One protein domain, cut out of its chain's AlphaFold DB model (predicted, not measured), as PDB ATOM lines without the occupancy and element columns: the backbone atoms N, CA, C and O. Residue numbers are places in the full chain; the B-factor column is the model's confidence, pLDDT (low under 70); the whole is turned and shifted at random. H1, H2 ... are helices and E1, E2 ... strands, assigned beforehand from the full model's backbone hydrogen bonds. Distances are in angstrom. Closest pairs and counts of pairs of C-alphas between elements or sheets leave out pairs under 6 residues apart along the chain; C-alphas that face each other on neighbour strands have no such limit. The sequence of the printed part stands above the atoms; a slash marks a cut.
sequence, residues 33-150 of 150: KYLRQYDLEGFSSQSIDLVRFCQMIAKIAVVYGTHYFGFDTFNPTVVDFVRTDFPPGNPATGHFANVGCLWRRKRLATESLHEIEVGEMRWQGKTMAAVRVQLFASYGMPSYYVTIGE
ATOM      1  N   LYS A  33     121.322  -5.955  98.440       75.06
ATOM      2  CA  LYS A  33     120.299  -6.317  99.429       75.06
ATOM      3  C   LYS A  33     120.871  -7.005 100.679       75.06
ATOM      4  O   LYS A  33     120.356  -6.787 101.768       75.06
ATOM      5  N   TYR A  34     121.950  -7.782 100.540       70.56
ATOM      6  CA  TYR A  34     122.602  -8.487 101.650       70.56
ATOM      7  C   TYR A  34     123.615  -7.621 102.406       70.56
ATOM      8  O   TYR A  34     124.004  -7.980 103.511       70.56
ATOM      9  N   LEU A  35     124.052  -6.495 101.836       63.69
ATOM     10  CA  LEU A  35     124.929  -5.540 102.523       63.69
ATOM     11  C   LEU A  35     124.118  -4.619 103.446       63.69
ATOM     12  O   LEU A  35     124.503  -4.387 104.589       63.69
ATOM     13  N   ARG A  36     122.933  -4.193 102.990       74.56
ATOM     14  CA  ARG A  36     122.026  -3.320 103.757       74.56
ATOM     15  C   ARG A  36     121.519  -3.935 105.062       74.56
ATOM     16  O   ARG A  36     121.255  -3.195 105.998       74.56
ATOM     17  N   GLN A  37     121.403  -5.264 105.155       82.19
ATOM     18  CA  GLN A  37     120.966  -5.931 106.395       82.19
ATOM     19  C   GLN A  37     121.954  -5.745 107.564       82.19
ATOM     20  O   GLN A  37     121.585  -5.964 108.713       82.19
ATOM     21  N   TYR A  38     123.198  -5.361 107.264       68.50
ATOM     22  CA  TYR A  38     124.261  -5.113 108.238       68.50
ATOM     23  C   TYR A  38     124.642  -3.628 108.336       68.50
ATOM     24  O   TYR A  38     125.694  -3.321 108.884       68.50
ATOM     25  N   ASP A  39     123.825  -2.727 107.779       68.38
ATOM     26  CA  ASP A  39     124.088  -1.278 107.740       68.38
ATOM     27  C   ASP A  39     125.426  -0.905 107.068       68.38
ATOM     28  O   ASP A  39     126.077   0.092 107.374       68.38
ATOM     29  N   LEU A  40     125.872  -1.744 106.128       51.19
ATOM     30  CA  LEU A  40     127.067  -1.490 105.333       51.19
ATOM     31  C   LEU A  40     126.682  -0.648 104.112       51.19
ATOM     32  O   LEU A  40     126.203  -1.177 103.105       51.19
ATOM     33  N   GLU A  41     126.899   0.665 104.198       47.59
ATOM     34  CA  GLU A  41     126.596   1.633 103.125       47.59
ATOM     35  C   GLU A  41     127.568   1.547 101.932       47.59
ATOM     36  O   GLU A  41     127.255   1.982 100.823       47.59
ATOM     37  N   GLY A  42     128.732   0.926 102.133       43.62
ATOM     38  CA  GLY A  42     129.725   0.656 101.102       43.62
ATOM     39  C   GLY A  42     130.786  -0.329 101.590       43.62
ATOM     40  O   GLY A  42     131.080  -0.415 102.779       43.62
ATOM     41  N   PHE A  43     131.372  -1.085 100.665       47.81
ATOM     42  CA  PHE A  43     132.501  -1.971 100.940       47.81
ATOM     43  C   PHE A  43     133.620  -1.638  99.957       47.81
ATOM     44  O   PHE A  43     133.473  -1.852  98.755       47.81
ATOM     45  N   SER A  44     134.743  -1.118 100.453       38.94
ATOM     46  CA  SER A  44     135.983  -1.124  99.683       38.94
ATOM     47  C   SER A  44     136.593  -2.501  99.876       38.94
ATOM     48  O   SER A  44     137.327  -2.725 100.839       38.94
ATOM     49  N   SER A  45     136.307  -3.441  98.972       42.00
ATOM     50  CA  SER A  45     137.234  -4.559  98.845       42.00
ATOM     51  C   SER A  45     138.597  -3.935  98.563       42.00
ATOM     52  O   SER A  45     138.702  -2.969  97.801       42.00
ATOM     53  N   GLN A  46     139.657  -4.418  99.202       41.84
ATOM     54  CA  GLN A  46     140.954  -4.211  98.584       41.84
ATOM     55  C   GLN A  46     140.879  -4.942  97.250       41.84
ATOM     56  O   GLN A  46     140.993  -6.167  97.196       41.84
ATOM     57  N   SER A  47     140.608  -4.200  96.179       52.50
ATOM     58  CA  SER A  47     140.883  -4.649  94.832       52.50
ATOM     59  C   SER A  47     142.396  -4.765  94.755       52.50
ATOM     60  O   SER A  47     143.110  -3.826  94.415       52.50
ATOM     61  N   ILE A  48     142.913  -5.924  95.166       60.75
ATOM     62  CA  ILE A  48     144.281  -6.282  94.836       60.75
ATOM     63  C   ILE A  48     144.304  -6.264  93.321       60.75
ATOM     64  O   ILE A  48     143.616  -7.056  92.671       60.75
ATOM     65  N   ASP A  49     145.054  -5.319  92.771       74.31
ATOM     66  CA  ASP A  49     145.388  -5.321  91.366       74.31
ATOM     67  C   ASP A  49     146.196  -6.598  91.109       74.31
ATOM     68  O   ASP A  49     147.408  -6.666  91.333       74.31
ATOM     69  N   LEU A  50     145.479  -7.660  90.725       76.81
ATOM     70  CA  LEU A  50     146.045  -8.983  90.498       76.81
ATOM     71  C   LEU A  50     147.110  -8.933  89.408       76.81
ATOM     72  O   LEU A  50     148.069  -9.697  89.463       76.81
ATOM     73  N   VAL A  51     146.990  -8.001  88.462       82.12
ATOM     74  CA  VAL A  51     147.971  -7.818  87.399       82.12
ATOM     75  C   VAL A  51     149.271  -7.291  87.992       82.12
ATOM     76  O   VAL A  51     150.315  -7.910  87.791       82.12
ATOM     77  N   ARG A  52     149.219  -6.225  88.800       83.81
ATOM     78  CA  ARG A  52     150.402  -5.674  89.491       83.81
ATOM     79  C   ARG A  52     151.012  -6.672  90.464       83.81
ATOM     80  O   ARG A  52     152.233  -6.803  90.531       83.81
ATOM     81  N   PHE A  53     150.177  -7.417  91.183       84.75
ATOM     82  CA  PHE A  53     150.638  -8.491  92.054       84.75
ATOM     83  C   PHE A  53     151.379  -9.578  91.256       84.75
ATOM     84  O   PHE A  53     152.499  -9.949  91.608       84.75
ATOM     85  N   CYS A  54     150.819 -10.035  90.135       86.94
ATOM     86  CA  CYS A  54     151.484 -10.982  89.244       86.94
ATOM     87  C   CYS A  54     152.771 -10.405  88.639       86.94
ATOM     88  O   CYS A  54     153.759 -11.129  88.559       86.94
ATOM     89  N   GLN A  55     152.816  -9.119  88.273       89.81
ATOM     90  CA  GLN A  55     154.041  -8.461  87.799       89.81
ATOM     91  C   GLN A  55     155.131  -8.438  88.872       89.81
ATOM     92  O   GLN A  55     156.292  -8.707  88.570       89.81
ATOM     93  N   MET A  56     154.770  -8.174  90.131       92.56
ATOM     94  CA  MET A  56     155.703  -8.240  91.258       92.56
ATOM     95  C   MET A  56     156.270  -9.656  91.424       92.56
ATOM     96  O   MET A  56     157.487  -9.821  91.505       92.56
ATOM     97  N   ILE A  57     155.411 -10.679  91.426       93.38
ATOM     98  CA  ILE A  57     155.835 -12.083  91.526       93.38
ATOM     99  C   ILE A  57     156.733 -12.478  90.343       93.38
ATOM    100  O   ILE A  57     157.795 -13.066  90.551       93.38
ATOM    101  N   ALA A  58     156.354 -12.113  89.116       92.00
ATOM    102  CA  ALA A  58     157.149 -12.370  87.915       92.00
ATOM    103  C   ALA A  58     158.515 -11.671  87.971       92.00
ATOM    104  O   ALA A  58     159.525 -12.269  87.606       92.00
ATOM    105  N   LYS A  59     158.577 -10.440  88.490       93.75
ATOM    106  CA  LYS A  59     159.834  -9.706  88.670       93.75
ATOM    107  C   LYS A  59     160.775 -10.416  89.648       93.75
ATOM    108  O   LYS A  59     161.953 -10.562  89.337       93.75
ATOM    109  N   ILE A  60     160.264 -10.891  90.788       94.56
ATOM    110  CA  ILE A  60     161.047 -11.691  91.751       94.56
ATOM    111  C   ILE A  60     161.584 -12.955  91.068       94.56
ATOM    112  O   ILE A  60     162.777 -13.244  91.149       94.56
ATOM    113  N   ALA A  61     160.710 -13.676  90.362       92.81
ATOM    114  CA  ALA A  61     161.049 -14.916  89.678       92.81
ATOM    115  C   ALA A  61     162.142 -14.732  88.614       92.81
ATOM    116  O   ALA A  61     163.106 -15.492  88.599       92.81
ATOM    117  N   VAL A  62     162.031 -13.712  87.755       90.81
ATOM    118  CA  VAL A  62     163.033 -13.433  86.712       90.81
ATOM    119  C   VAL A  62     164.377 -13.058  87.317       90.81
ATOM    120  O   VAL A  62     165.395 -13.582  86.878       90.81
ATOM    121  N   VAL A  63     164.408 -12.186  88.328       91.38
ATOM    122  CA  VAL A  63     165.672 -11.765  88.962       91.38
ATOM    123  C   VAL A  63     166.379 -12.952  89.615       91.38
ATOM    124  O   VAL A  63     167.580 -13.130  89.438       91.38
ATOM    125  N   TYR A  64     165.642 -13.801  90.331       91.94
ATOM    126  CA  TYR A  64     166.242 -14.964  90.981       91.94
ATOM    127  C   TYR A  64     166.660 -16.044  89.971       91.94
ATOM    128  O   TYR A  64     167.733 -16.632  90.082       91.94
ATOM    129  N   GLY A  65     165.828 -16.287  88.957       89.38
ATOM    130  CA  GLY A  65     166.097 -17.272  87.917       89.38
ATOM    131  C   GLY A  65     167.274 -16.906  87.017       89.38
ATOM    132  O   GLY A  65     168.120 -17.754  86.768       89.38
ATOM    133  N   THR A  66     167.374 -15.643  86.592       87.25
ATOM    134  CA  THR A  66     168.528 -15.142  85.814       87.25
ATOM    135  C   THR A  66     169.834 -15.299  86.581       87.25
ATOM    136  O   THR A  66     170.826 -15.752  86.018       87.25
ATOM    137  N   HIS A  67     169.830 -14.995  87.882       88.56
ATOM    138  CA  HIS A  67     170.985 -15.236  88.741       88.56
ATOM    139  C   HIS A  67     171.344 -16.730  88.823       88.56
ATOM    140  O   HIS A  67     172.519 -17.078  88.773       88.56
ATOM    141  N   TYR A  68     170.352 -17.619  88.949       88.62
ATOM    142  CA  TYR A  68     170.582 -19.059  89.102       88.62
ATOM    143  C   TYR A  68     171.057 -19.748  87.812       88.62
ATOM    144  O   TYR A  68     171.960 -20.579  87.862       88.62
ATOM    145  N   PHE A  69     170.455 -19.425  86.663       83.31
ATOM    146  CA  PHE A  69     170.752 -20.076  85.380       83.31
ATOM    147  C   PHE A  69     171.902 -19.419  84.598       83.31
ATOM    148  O   PHE A  69     172.438 -20.044  83.684       83.31
ATOM    149  N   GLY A  70     172.309 -18.199  84.964       78.31
ATOM    150  CA  GLY A  70     173.318 -17.419  84.242       78.31
ATOM    151  C   GLY A  70     172.723 -16.557  83.120       78.31
ATOM    152  O   GLY A  70     171.641 -16.829  82.602       78.31
ATOM    153  N   PHE A  71     173.425 -15.476  82.761       63.19
ATOM    154  CA  PHE A  71     172.940 -14.450  81.823       63.19
ATOM    155  C   PHE A  71     172.919 -14.894  80.350       63.19
ATOM    156  O   PHE A  71     172.085 -14.405  79.592       63.19
ATOM    157  N   ASP A  72     173.802 -15.807  79.939       59.94
ATOM    158  CA  ASP A  72     174.088 -16.034  78.511       59.94
ATOM    159  C   ASP A  72     173.167 -17.058  77.823       59.94
ATOM    160  O   ASP A  72     173.102 -17.111  76.597       59.94
ATOM    161  N   THR A  73     172.426 -17.862  78.585       57.25
ATOM    162  CA  THR A  73     171.560 -18.943  78.067       57.25
ATOM    163  C   THR A  73     170.072 -18.690  78.276       57.25
ATOM    164  O   THR A  73     169.246 -19.526  77.919       57.25
ATOM    165  N   PHE A  74     169.708 -17.547  78.854       66.88
ATOM    166  CA  PHE A  74     168.371 -17.335  79.376       66.88
ATOM    167  C   PHE A  74     167.582 -16.325  78.538       66.88
ATOM    168  O   PHE A  74     167.872 -15.130  78.565       66.88
ATOM    169  N   ASN A  75     166.559 -16.795  77.814       69.94
ATOM    170  CA  ASN A  75     165.596 -15.926  77.132       69.94
ATOM    171  C   ASN A  75     164.319 -15.778  77.981       69.94
ATOM    172  O   ASN A  75     163.460 -16.664  77.958       69.94
ATOM    173  N   PRO A  76     164.184 -14.690  78.759       74.81
ATOM    174  CA  PRO A  76     163.127 -14.584  79.744       74.81
ATOM    175  C   PRO A  76     161.738 -14.374  79.122       74.81
ATOM    176  O   PRO A  76     161.451 -13.322  78.554       74.81
ATOM    177  N   THR A  77     160.825 -15.328  79.307       78.38
ATOM    178  CA  THR A  77     159.491 -15.331  78.663       78.38
ATOM    179  C   THR A  77     158.498 -14.321  79.242       78.38
ATOM    180  O   THR A  77     157.473 -14.041  78.624       78.38
ATOM    181  N   VAL A  78     158.779 -13.754  80.420       85.12
ATOM    182  CA  VAL A  78     157.842 -12.878  81.151       85.12
ATOM    183  C   VAL A  78     158.286 -11.412  81.231       85.12
ATOM    184  O   VAL A  78     157.628 -10.616  81.901       85.12
ATOM    185  N   VAL A  79     159.376 -11.016  80.560       86.25
ATOM    186  CA  VAL A  79     159.885  -9.624  80.617       86.25
ATOM    187  C   VAL A  79     158.882  -8.635  80.057       86.25
ATOM    188  O   VAL A  79     158.650  -7.598  80.677       86.25
ATOM    189  N   ASP A  80     158.259  -8.967  78.929       86.25
ATOM    190  CA  ASP A  80     157.253  -8.107  78.311       86.25
ATOM    191  C   ASP A  80     156.069  -7.914  79.259       86.25
ATOM    192  O   ASP A  80     155.640  -6.787  79.498       86.25
ATOM    193  N   PHE A  81     155.610  -8.986  79.910       86.69
ATOM    194  CA  PHE A  81     154.562  -8.900  80.924       86.69
ATOM    195  C   PHE A  81     154.959  -8.001  82.106       86.69
ATOM    196  O   PHE A  81     154.162  -7.166  82.532       86.69
ATOM    197  N   VAL A  82     156.188  -8.124  82.619       88.94
ATOM    198  CA  VAL A  82     156.690  -7.291  83.728       88.94
ATOM    199  C   VAL A  82     156.790  -5.813  83.340       88.94
ATOM    200  O   VAL A  82     156.576  -4.951  84.190       88.94
ATOM    201  N   ARG A  83     157.125  -5.507  82.080       89.69
ATOM    202  CA  ARG A  83     157.305  -4.132  81.580       89.69
ATOM    203  C   ARG A  83     156.021  -3.482  81.071       89.69
ATOM    204  O   ARG A  83     155.983  -2.261  80.961       89.69
ATOM    205  N   THR A  84     155.003  -4.271  80.743       88.62
ATOM    206  CA  THR A  84     153.742  -3.762  80.194       88.62
ATOM    207  C   THR A  84     153.012  -2.924  81.238       88.62
ATOM    208  O   THR A  84     152.854  -3.344  82.383       88.62
ATOM    209  N   ASP A  85     152.531  -1.747  80.847       86.12
ATOM    210  CA  ASP A  85     151.658  -0.955  81.705       86.12
ATOM    211  C   ASP A  85     150.200  -1.386  81.519       86.12
ATOM    212  O   ASP A  85     149.694  -1.457  80.398       86.12
ATOM    213  N   PHE A  86     149.530  -1.688  82.628       81.56
ATOM    214  CA  PHE A  86     148.127  -2.083  82.643       81.56
ATOM    215  C   PHE A  86     147.326  -0.988  83.354       81.56
ATOM    216  O   PHE A  86     147.409  -0.879  84.583       81.56
ATOM    217  N   PRO A  87     146.593  -0.141  82.606       75.56
ATOM    218  CA  PRO A  87     145.815   0.929  83.204       75.56
ATOM    219  C   PRO A  87     144.619   0.361  83.988       75.56
ATOM    220  O   PRO A  87     144.047  -0.661  83.588       75.56
ATOM    221  N   PRO A  88     144.199   1.029  85.077       69.00
ATOM    222  CA  PRO A  88     143.016   0.634  85.834       69.00
ATOM    223  C   PRO A  88     141.772   0.529  84.940       69.00
ATOM    224  O   PRO A  88     141.588   1.324  84.021       69.00
ATOM    225  N   GLY A  89     140.894  -0.437  85.223       62.31
ATOM    226  CA  GLY A  89     139.614  -0.604  84.519       62.31
ATOM    227  C   GLY A  89     139.661  -1.460  83.247       62.31
ATOM    228  O   GLY A  89     138.603  -1.829  82.746       62.31
ATOM    229  N   ASN A  90     140.849  -1.850  82.772       59.56
ATOM    230  CA  ASN A  90     140.997  -2.788  81.658       59.56
ATOM    231  C   ASN A  90     141.361  -4.194  82.167       59.56
ATOM    232  O   ASN A  90     142.465  -4.392  82.682       59.56
ATOM    233  N   PRO A  91     140.475  -5.198  82.033       60.16
ATOM    234  CA  PRO A  91     140.763  -6.551  82.488       60.16
ATOM    235  C   PRO A  91     141.841  -7.195  81.611       60.16
ATOM    236  O   PRO A  91     141.585  -7.620  80.487       60.16
ATOM    237  N   ALA A  92     143.058  -7.314  82.136       64.44
ATOM    238  CA  ALA A  92     144.124  -8.063  81.485       64.44
ATOM    239  C   ALA A  92     144.052  -9.525  81.923       64.44
ATOM    240  O   ALA A  92     144.631  -9.881  82.933       64.44
ATOM    241  N   THR A  93     143.352 -10.402  81.206       60.22
ATOM    242  CA  THR A  93     143.222 -11.827  81.589       60.22
ATOM    243  C   THR A  93     144.473 -12.664  81.295       60.22
ATOM    244  O   THR A  93     144.635 -13.751  81.847       60.22
ATOM    245  N   GLY A  94     145.394 -12.149  80.474       60.09
ATOM    246  CA  GLY A  94     146.607 -12.854  80.049       60.09
ATOM    247  C   GLY A  94     147.670 -13.067  81.136       60.09
ATOM    248  O   GLY A  94     148.591 -13.849  80.922       60.09
ATOM    249  N   HIS A  95     147.570 -12.432  82.311       63.44
ATOM    250  CA  HIS A  95     148.589 -12.571  83.366       63.44
ATOM    251  C   HIS A  95     148.685 -13.994  83.934       63.44
ATOM    252  O   HIS A  95     149.781 -14.441  84.276       63.44
ATOM    253  N   PHE A  96     147.575 -14.742  83.960       63.03
ATOM    254  CA  PHE A  96     147.567 -16.148  84.380       63.03
ATOM    255  C   PHE A  96     148.304 -17.075  83.417       63.03
ATOM    256  O   PHE A  96     148.681 -18.182  83.796       63.03
ATOM    257  N   ALA A  97     148.557 -16.627  82.185       67.94
ATOM    258  CA  ALA A  97     149.437 -17.354  81.289       67.94
ATOM    259  C   ALA A  97     150.893 -17.314  81.767       67.94
ATOM    260  O   ALA A  97     151.657 -18.139  81.303       67.94
ATOM    261  N   ASN A  98     151.271 -16.404  82.673       72.38
ATOM    262  CA  ASN A  98     152.651 -16.221  83.134       72.38
ATOM    263  C   ASN A  98     152.838 -16.579  84.612       72.38
ATOM    264  O   ASN A  98     153.891 -17.083  84.995       72.38
ATOM    265  N   VAL A  99     151.830 -16.304  85.449       82.44
ATOM    266  CA  VAL A  99     151.909 -16.453  86.907       82.44
ATOM    267  C   VAL A  99     150.636 -17.069  87.466       82.44
ATOM    268  O   VAL A  99     149.533 -16.613  87.179       82.44
ATOM    269  N   GLY A 100     150.781 -18.028  88.377       77.62
ATOM    270  CA  GLY A 100     149.689 -18.415  89.268       77.62
ATOM    271  C   GLY A 100     149.950 -19.715  90.012       77.62
ATOM    272  O   GLY A 100     151.090 -20.162  90.136       77.62
ATOM    273  N   CYS A 101     148.897 -20.304  90.570       77.88
ATOM    274  CA  CYS A 101     149.021 -21.431  91.489       77.88
ATOM    275  C   CYS A 101     148.656 -22.763  90.832       77.88
ATOM    276  O   CYS A 101     147.695 -22.858  90.066       77.88
ATOM    277  N   LEU A 102     149.380 -23.823  91.207       72.56
ATOM    278  CA  LEU A 102     148.984 -25.194  90.892       72.56
ATOM    279  C   LEU A 102     147.771 -25.588  91.745       72.56
ATOM    280  O   LEU A 102     147.823 -25.567  92.978       72.56
ATOM    281  N   TRP A 103     146.684 -25.975  91.082       53.88
ATOM    282  CA  TRP A 103     145.464 -26.437  91.741       53.88
ATOM    283  C   TRP A 103     145.757 -27.652  92.644       53.88
ATOM    284  O   TRP A 103     146.446 -28.584  92.235       53.88
ATOM    285  N   ARG A 104     145.228 -27.646  93.878       55.56
ATOM    286  CA  ARG A 104     145.336 -28.715  94.905       55.56
ATOM    287  C   ARG A 104     146.703 -28.956  95.556       55.56
ATOM    288  O   ARG A 104     146.795 -29.831  96.413       55.56
ATOM    289  N   ARG A 105     147.739 -28.166  95.269       64.94
ATOM    290  CA  ARG A 105     149.044 -28.305  95.943       64.94
ATOM    291  C   ARG A 105     149.188 -27.300  97.091       64.94
ATOM    292  O   ARG A 105     149.931 -26.328  96.987       64.94
ATOM    293  N   LYS A 106     148.455 -27.515  98.192       63.44
ATOM    294  CA  LYS A 106     148.670 -26.747  99.433       63.44
ATOM    295  C   LYS A 106     149.994 -27.180 100.065       63.44
ATOM    296  O   LYS A 106     150.144 -28.349 100.407       63.44
ATOM    297  N   ARG A 107     150.942 -26.251 100.208       70.00
ATOM    298  CA  ARG A 107     152.129 -26.451 101.051       70.00
ATOM    299  C   ARG A 107     151.792 -26.053 102.485       70.00
ATOM    300  O   ARG A 107     150.965 -25.169 102.705       70.00
ATOM    301  N   LEU A 108     152.410 -26.743 103.438       78.88
ATOM    302  CA  LEU A 108     152.345 -26.369 104.846       78.88
ATOM    303  C   LEU A 108     153.135 -25.077 105.074       78.88
ATOM    304  O   LEU A 108     154.001 -24.726 104.269       78.88
ATOM    305  N   ALA A 109     152.809 -24.377 106.159       81.88
ATOM    306  CA  ALA A 109     153.613 -23.256 106.615       81.88
ATOM    307  C   ALA A 109     155.028 -23.732 106.973       81.88
ATOM    308  O   ALA A 109     155.207 -24.866 107.423       81.88
ATOM    309  N   THR A 110     156.017 -22.871 106.762       88.50
ATOM    310  CA  THR A 110     157.428 -23.165 107.048       88.50
ATOM    311  C   THR A 110     158.009 -22.136 108.014       88.50
ATOM    312  O   THR A 110     157.333 -21.192 108.404       88.50
ATOM    313  N   GLU A 111     159.252 -22.297 108.457       92.06
ATOM    314  CA  GLU A 111     159.873 -21.315 109.363       92.06
ATOM    315  C   GLU A 111     160.319 -20.036 108.632       92.06
ATOM    316  O   GLU A 111     160.515 -18.989 109.247       92.06
ATOM    317  N   SER A 112     160.452 -20.097 107.305       92.69
ATOM    318  CA  SER A 112     160.909 -18.973 106.486       92.69
ATOM    319  C   SER A 112     159.784 -17.975 106.207       92.69
ATOM    320  O   SER A 112     158.652 -18.352 105.902       92.69
ATOM    321  N   LEU A 113     160.099 -16.674 106.232       88.25
ATOM    322  CA  LEU A 113     159.132 -15.636 105.858       88.25
ATOM    323  C   LEU A 113     158.783 -15.706 104.365       88.25
ATOM    324  O   LEU A 113     157.619 -15.587 103.995       88.25
ATOM    325  N   HIS A 114     159.767 -15.929 103.499       90.62
ATOM    326  CA  HIS A 114     159.575 -16.087 102.060       90.62
ATOM    327  C   HIS A 114     160.378 -17.288 101.573       90.62
ATOM    328  O   HIS A 114     161.482 -17.528 102.056       90.62
ATOM    329  N   GLU A 115     159.849 -18.011 100.592       94.19
ATOM    330  CA  GLU A 115     160.576 -19.077  99.911       94.19
ATOM    331  C   GLU A 115     160.629 -18.820  98.413       94.19
ATOM    332  O   GLU A 115     159.629 -18.442  97.793       94.19
ATOM    333  N   ILE A 116     161.799 -19.077  97.838       95.12
ATOM    334  CA  ILE A 116     162.019 -19.068  96.400       95.12
ATOM    335  C   ILE A 116     162.726 -20.370  96.042       95.12
ATOM    336  O   ILE A 116     163.697 -20.757  96.688       95.12
ATOM    337  N   GLU A 117     162.219 -21.065  95.035       94.25
ATOM    338  CA  GLU A 117     162.758 -22.344  94.583       94.25
ATOM    339  C   GLU A 117     162.816 -22.337  93.060       94.25
ATOM    340  O   GLU A 117     161.833 -22.007  92.396       94.25
ATOM    341  N   VAL A 118     163.978 -22.679  92.513       92.00
ATOM    342  CA  VAL A 118     164.205 -22.765  91.070       92.00
ATOM    343  C   VAL A 118     164.133 -24.223  90.661       92.00
ATOM    344  O   VAL A 118     164.619 -25.100  91.373       92.00
ATOM    345  N   GLY A 119     163.540 -24.485  89.508       89.88
ATOM    346  CA  GLY A 119     163.516 -25.818  88.940       89.88
ATOM    347  C   GLY A 119     162.975 -25.809  87.526       89.88
ATOM    348  O   GLY A 119     163.016 -24.805  86.814       89.88
ATOM    349  N   GLU A 120     162.437 -26.953  87.134       87.81
ATOM    350  CA  GLU A 120     161.860 -27.158  85.817       87.81
ATOM    351  C   GLU A 120     160.379 -27.513  85.939       87.81
ATOM    352  O   GLU A 120     159.951 -28.234  86.846       87.81
ATOM    353  N   MET A 121     159.582 -27.031  84.993       83.25
ATOM    354  CA  MET A 121     158.189 -27.412  84.829       83.25
ATOM    355  C   MET A 121     158.022 -28.132  83.497       83.25
ATOM    356  O   MET A 121     158.342 -27.590  82.443       83.25
ATOM    357  N   ARG A 122     157.471 -29.349  83.534       80.50
ATOM    358  CA  ARG A 122     157.049 -30.055  82.320       80.50
ATOM    359  C   ARG A 122     155.597 -29.728  82.008       80.50
ATOM    360  O   ARG A 122     154.711 -30.013  82.813       80.50
ATOM    361  N   TRP A 123     155.348 -29.162  80.834       71.75
ATOM    362  CA  TRP A 123     154.012 -28.821  80.362       71.75
ATOM    363  C   TRP A 123     153.857 -29.144  78.874       71.75
ATOM    364  O   TRP A 123     154.657 -28.704  78.059       71.75
ATOM    365  N   GLN A 124     152.817 -29.909  78.513       71.88
ATOM    366  CA  GLN A 124     152.528 -30.292  77.116       71.88
ATOM    367  C   GLN A 124     153.747 -30.868  76.361       71.88
ATOM    368  O   GLN A 124     153.944 -30.601  75.182       71.88
ATOM    369  N   GLY A 125     154.588 -31.649  77.047       76.62
ATOM    370  CA  GLY A 125     155.782 -32.262  76.452       76.62
ATOM    371  C   GLY A 125     157.004 -31.342  76.339       76.62
ATOM    372  O   GLY A 125     158.067 -31.822  75.961       76.62
ATOM    373  N   LYS A 126     156.890 -30.062  76.714       79.44
ATOM    374  CA  LYS A 126     158.025 -29.143  76.849       79.44
ATOM    375  C   LYS A 126     158.507 -29.078  78.295       79.44
ATOM    376  O   LYS A 126     157.692 -29.070  79.218       79.44
ATOM    377  N   THR A 127     159.820 -28.998  78.481       83.56
ATOM    378  CA  THR A 127     160.442 -28.641  79.761       83.56
ATOM    379  C   THR A 127     160.748 -27.153  79.722       83.56
ATOM    380  O   THR A 127     161.319 -26.681  78.748       83.56
ATOM    381  N   MET A 128     160.335 -26.426  80.750       83.75
ATOM    382  CA  MET A 128     160.538 -24.987  80.871       83.75
ATOM    383  C   MET A 128     161.242 -24.685  82.186       83.75
ATOM    384  O   MET A 128     160.902 -25.281  83.214       83.75
ATOM    385  N   ALA A 129     162.158 -23.721  82.182       87.31
ATOM    386  CA  ALA A 129     162.712 -23.175  83.411       87.31
ATOM    387  C   ALA A 129     161.605 -22.449  84.186       87.31
ATOM    388  O   ALA A 129     160.882 -21.606  83.641       87.31
ATOM    389  N   ALA A 130     161.451 -22.774  85.467       89.81
ATOM    390  CA  ALA A 130     160.398 -22.224  86.305       89.81
ATOM    391  C   ALA A 130     160.913 -21.856  87.694       89.81
ATOM    392  O   ALA A 130     161.811 -22.487  88.250       89.81
ATOM    393  N   VAL A 131     160.293 -20.835  88.276       92.44
ATOM    394  CA  VAL A 131     160.563 -20.396  89.643       92.44
ATOM    395  C   VAL A 131     159.269 -20.416  90.425       92.44
ATOM    396  O   VAL A 131     158.236 -19.892  89.999       92.44
ATOM    397  N   ARG A 132     159.336 -21.031  91.597       93.12
ATOM    398  CA  ARG A 132     158.302 -20.967  92.614       93.12
ATOM    399  C   ARG A 132     158.636 -19.829  93.566       93.12
ATOM    400  O   ARG A 132     159.733 -19.782  94.112       93.12
ATOM    401  N   VAL A 133     157.661 -18.964  93.808       93.19
ATOM    402  CA  VAL A 133     157.723 -17.885  94.793       93.19
ATOM    403  C   VAL A 133     156.581 -18.074  95.785       93.19
ATOM    404  O   VAL A 133     155.415 -18.164  95.400       93.19
ATOM    405  N   GLN A 134     156.899 -18.127  97.073       91.25
ATOM    406  CA  GLN A 134     155.922 -18.181  98.156       91.25
ATOM    407  C   GLN A 134     156.220 -17.055  99.143       91.25
ATOM    408  O   GLN A 134     157.161 -17.129  99.932       91.25
ATOM    409  N   LEU A 135     155.419 -15.992  99.090       87.19
ATOM    410  CA  LEU A 135     155.530 -14.883 100.034       87.19
ATOM    411  C   LEU A 135     154.775 -15.216 101.319       87.19
ATOM    412  O   LEU A 135     153.685 -15.757 101.217       87.19
ATOM    413  N   PHE A 136     155.304 -14.860 102.495       83.69
ATOM    414  CA  PHE A 136     154.693 -15.166 103.797       83.69
ATOM    415  C   PHE A 136     154.470 -16.678 103.982       83.69
ATOM    416  O   PHE A 136     153.400 -17.127 104.400       83.69
ATOM    417  N   ALA A 137     155.487 -17.474 103.632       86.06
ATOM    418  CA  ALA A 137     155.457 -18.934 103.714       86.06
ATOM    419  C   ALA A 137     155.189 -19.414 105.150       86.06
ATOM    420  O   ALA A 137     154.396 -20.336 105.342       86.06
ATOM    421  N   SER A 138     155.710 -18.706 106.153       80.50
ATOM    422  CA  SER A 138     155.410 -18.931 107.573       80.50
ATOM    423  C   SER A 138     153.950 -18.762 107.978       80.50
ATOM    424  O   SER A 138     153.534 -19.272 109.014       80.50
ATOM    425  N   TYR A 139     153.136 -18.138 107.131       75.81
ATOM    426  CA  TYR A 139     151.699 -17.989 107.335       75.81
ATOM    427  C   TYR A 139     150.864 -18.911 106.435       75.81
ATOM    428  O   TYR A 139     149.649 -18.737 106.316       75.81
ATOM    429  N   GLY A 140     151.497 -19.886 105.772       76.19
ATOM    430  CA  GLY A 140     150.811 -20.848 104.907       76.19
ATOM    431  C   GLY A 140     150.269 -20.233 103.615       76.19
ATOM    432  O   GLY A 140     149.323 -20.761 103.024       76.19
ATOM    433  N   MET A 141     150.845 -19.113 103.174       79.38
ATOM    434  CA  MET A 141     150.453 -18.486 101.919       79.38
ATOM    435  C   MET A 141     150.707 -19.394 100.709       79.38
ATOM    436  O   MET A 141     151.602 -20.239 100.728       79.38
ATOM    437  N   PRO A 142     149.932 -19.226  99.632       82.00
ATOM    438  CA  PRO A 142     150.057 -20.035  98.429       82.00
ATOM    439  C   PRO A 142     151.388 -19.811  97.703       82.00
ATOM    440  O   PRO A 142     151.957 -18.722  97.704       82.00
ATOM    441  N   SER A 143     151.867 -20.869  97.044       87.69
ATOM    442  CA  SER A 143     153.008 -20.798  96.130       87.69
ATOM    443  C   SER A 143     152.549 -20.395  94.731       87.69
ATOM    444  O   SER A 143     151.676 -21.047  94.148       87.69
ATOM    445  N   TYR A 144     153.183 -19.369  94.182       89.31
ATOM    446  CA  TYR A 144     153.026 -18.930  92.804       89.31
ATOM    447  C   TYR A 144     154.155 -19.501  91.961       89.31
ATOM    448  O   TYR A 144     155.310 -19.508  92.377       89.31
ATOM    449  N   TYR A 145     153.814 -19.987  90.780       89.12
ATOM    450  CA  TYR A 145     154.751 -20.539  89.819       89.12
ATOM    451  C   TYR A 145     154.808 -19.599  88.631       89.12
ATOM    452  O   TYR A 145     153.772 -19.156  88.129       89.12
ATOM    453  N   VAL A 146     156.028 -19.304  88.210       89.69
ATOM    454  CA  VAL A 146     156.325 -18.476  87.052       89.69
ATOM    455  C   VAL A 146     157.210 -19.309  86.151       89.69
ATOM    456  O   VAL A 146     158.259 -19.776  86.595       89.69
ATOM    457  N   THR A 147     156.795 -19.530  84.907       86.56
ATOM    458  CA  THR A 147     157.754 -20.025  83.918       86.56
ATOM    459  C   THR A 147     158.532 -18.827  83.418       86.56
ATOM    460  O   THR A 147     157.960 -17.772  83.152       86.56
ATOM    461  N   ILE A 148     159.845 -18.957  83.400       85.19
ATOM    462  CA  ILE A 148     160.727 -17.822  83.173       85.19
ATOM    463  C   ILE A 148     161.561 -18.013  81.910       85.19
ATOM    464  O   ILE A 148     162.099 -17.027  81.445       85.19
ATOM    465  N   GLY A 149     161.631 -19.213  81.325       77.94
ATOM    466  CA  GLY A 149     162.348 -19.483  80.076       77.94
ATOM    467  C   GLY A 149     161.976 -20.843  79.478       77.94
ATOM    468  O   GLY A 149     161.421 -21.695  80.180       77.94
ATOM    469  N   GLU A 150     162.283 -21.030  78.193       68.00
ATOM    470  CA  GLU A 150     162.340 -22.334  77.506       68.00
ATOM    471  C   GLU A 150     163.800 -22.706  77.223       68.00
ATOM    472  O   GLU A 150     164.580 -21.776  76.913       68.00
TER     473      GLU A 150
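This is residues 33 to 150 of the 150 residues of an uncharacterized protein of Rhizobium naphthalenivorans (UniProt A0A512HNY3). A strongly twisted wall of three strands, E1, E2 and E3, has one long helix, H2, slantwise over one face, while the short H3 packs on H2 and a thin arm at the first residues, with residues 36 to 42 sticking out, makes the length. The 118 printed residues hold four named helices, then three strands, in the antiparallel order E1 E2 E3, a meander, each strand the antiparallel neighbour of the one before. The class is mixed, in two layers, helix on one sheet face; the whole is loose, radius of gyration of the C-alphas 17.2 A, spanning 59 by 36 by 26 A.

Start at hairpin E1, residues 114 to 123, and E2, residues 126 to 135: N 117 and O 132 are 2.9 A apart. E2 forms a hairpin with E3, residues 144 to 149: N 131 and O 146 are 2.8 A apart. H2, residues 50 to 69, is on the sheet at a height of 6.9 A; its closest C-alphas to E2 are Ala 61 and Val 131, 5.5 A. Its residues 55 to 62 alone touch H3, residues 79 to 83, closest at C-alphas Gln 55 and Val 82, 5.0 A. H4, residues 93 to 97, is close to H2 but not clearly touching, C-alphas Val 51 and His 95 at 6.3 A. Every O i to N i+4 pair is within hydrogen-bond range in H2 and H3; H4 has 0 of 1, and 1 of 2 for i+3.

Find H1, residues 33 to 36, 5.5 A long, from C-alpha 33 at (120.299, -6.317, 99.429). H2 runs 27.6 A from (146.045, -8.983, 90.498), H3 6.1 A, H4 8.3 A. E1 measures 25.8 A, E2 27.3 A, and E3 15.8 A, ending at (162.348, -19.483, 80.076).

The C-alphas of Gln 37 and Asp 72, the farthest apart, are 60.8 A apart. The printed part has no cut; H1 to H2 and H4 to E1 are long links. Look for pLDDT under 70 at, among others, residues 38 to 48 and 88 to 97.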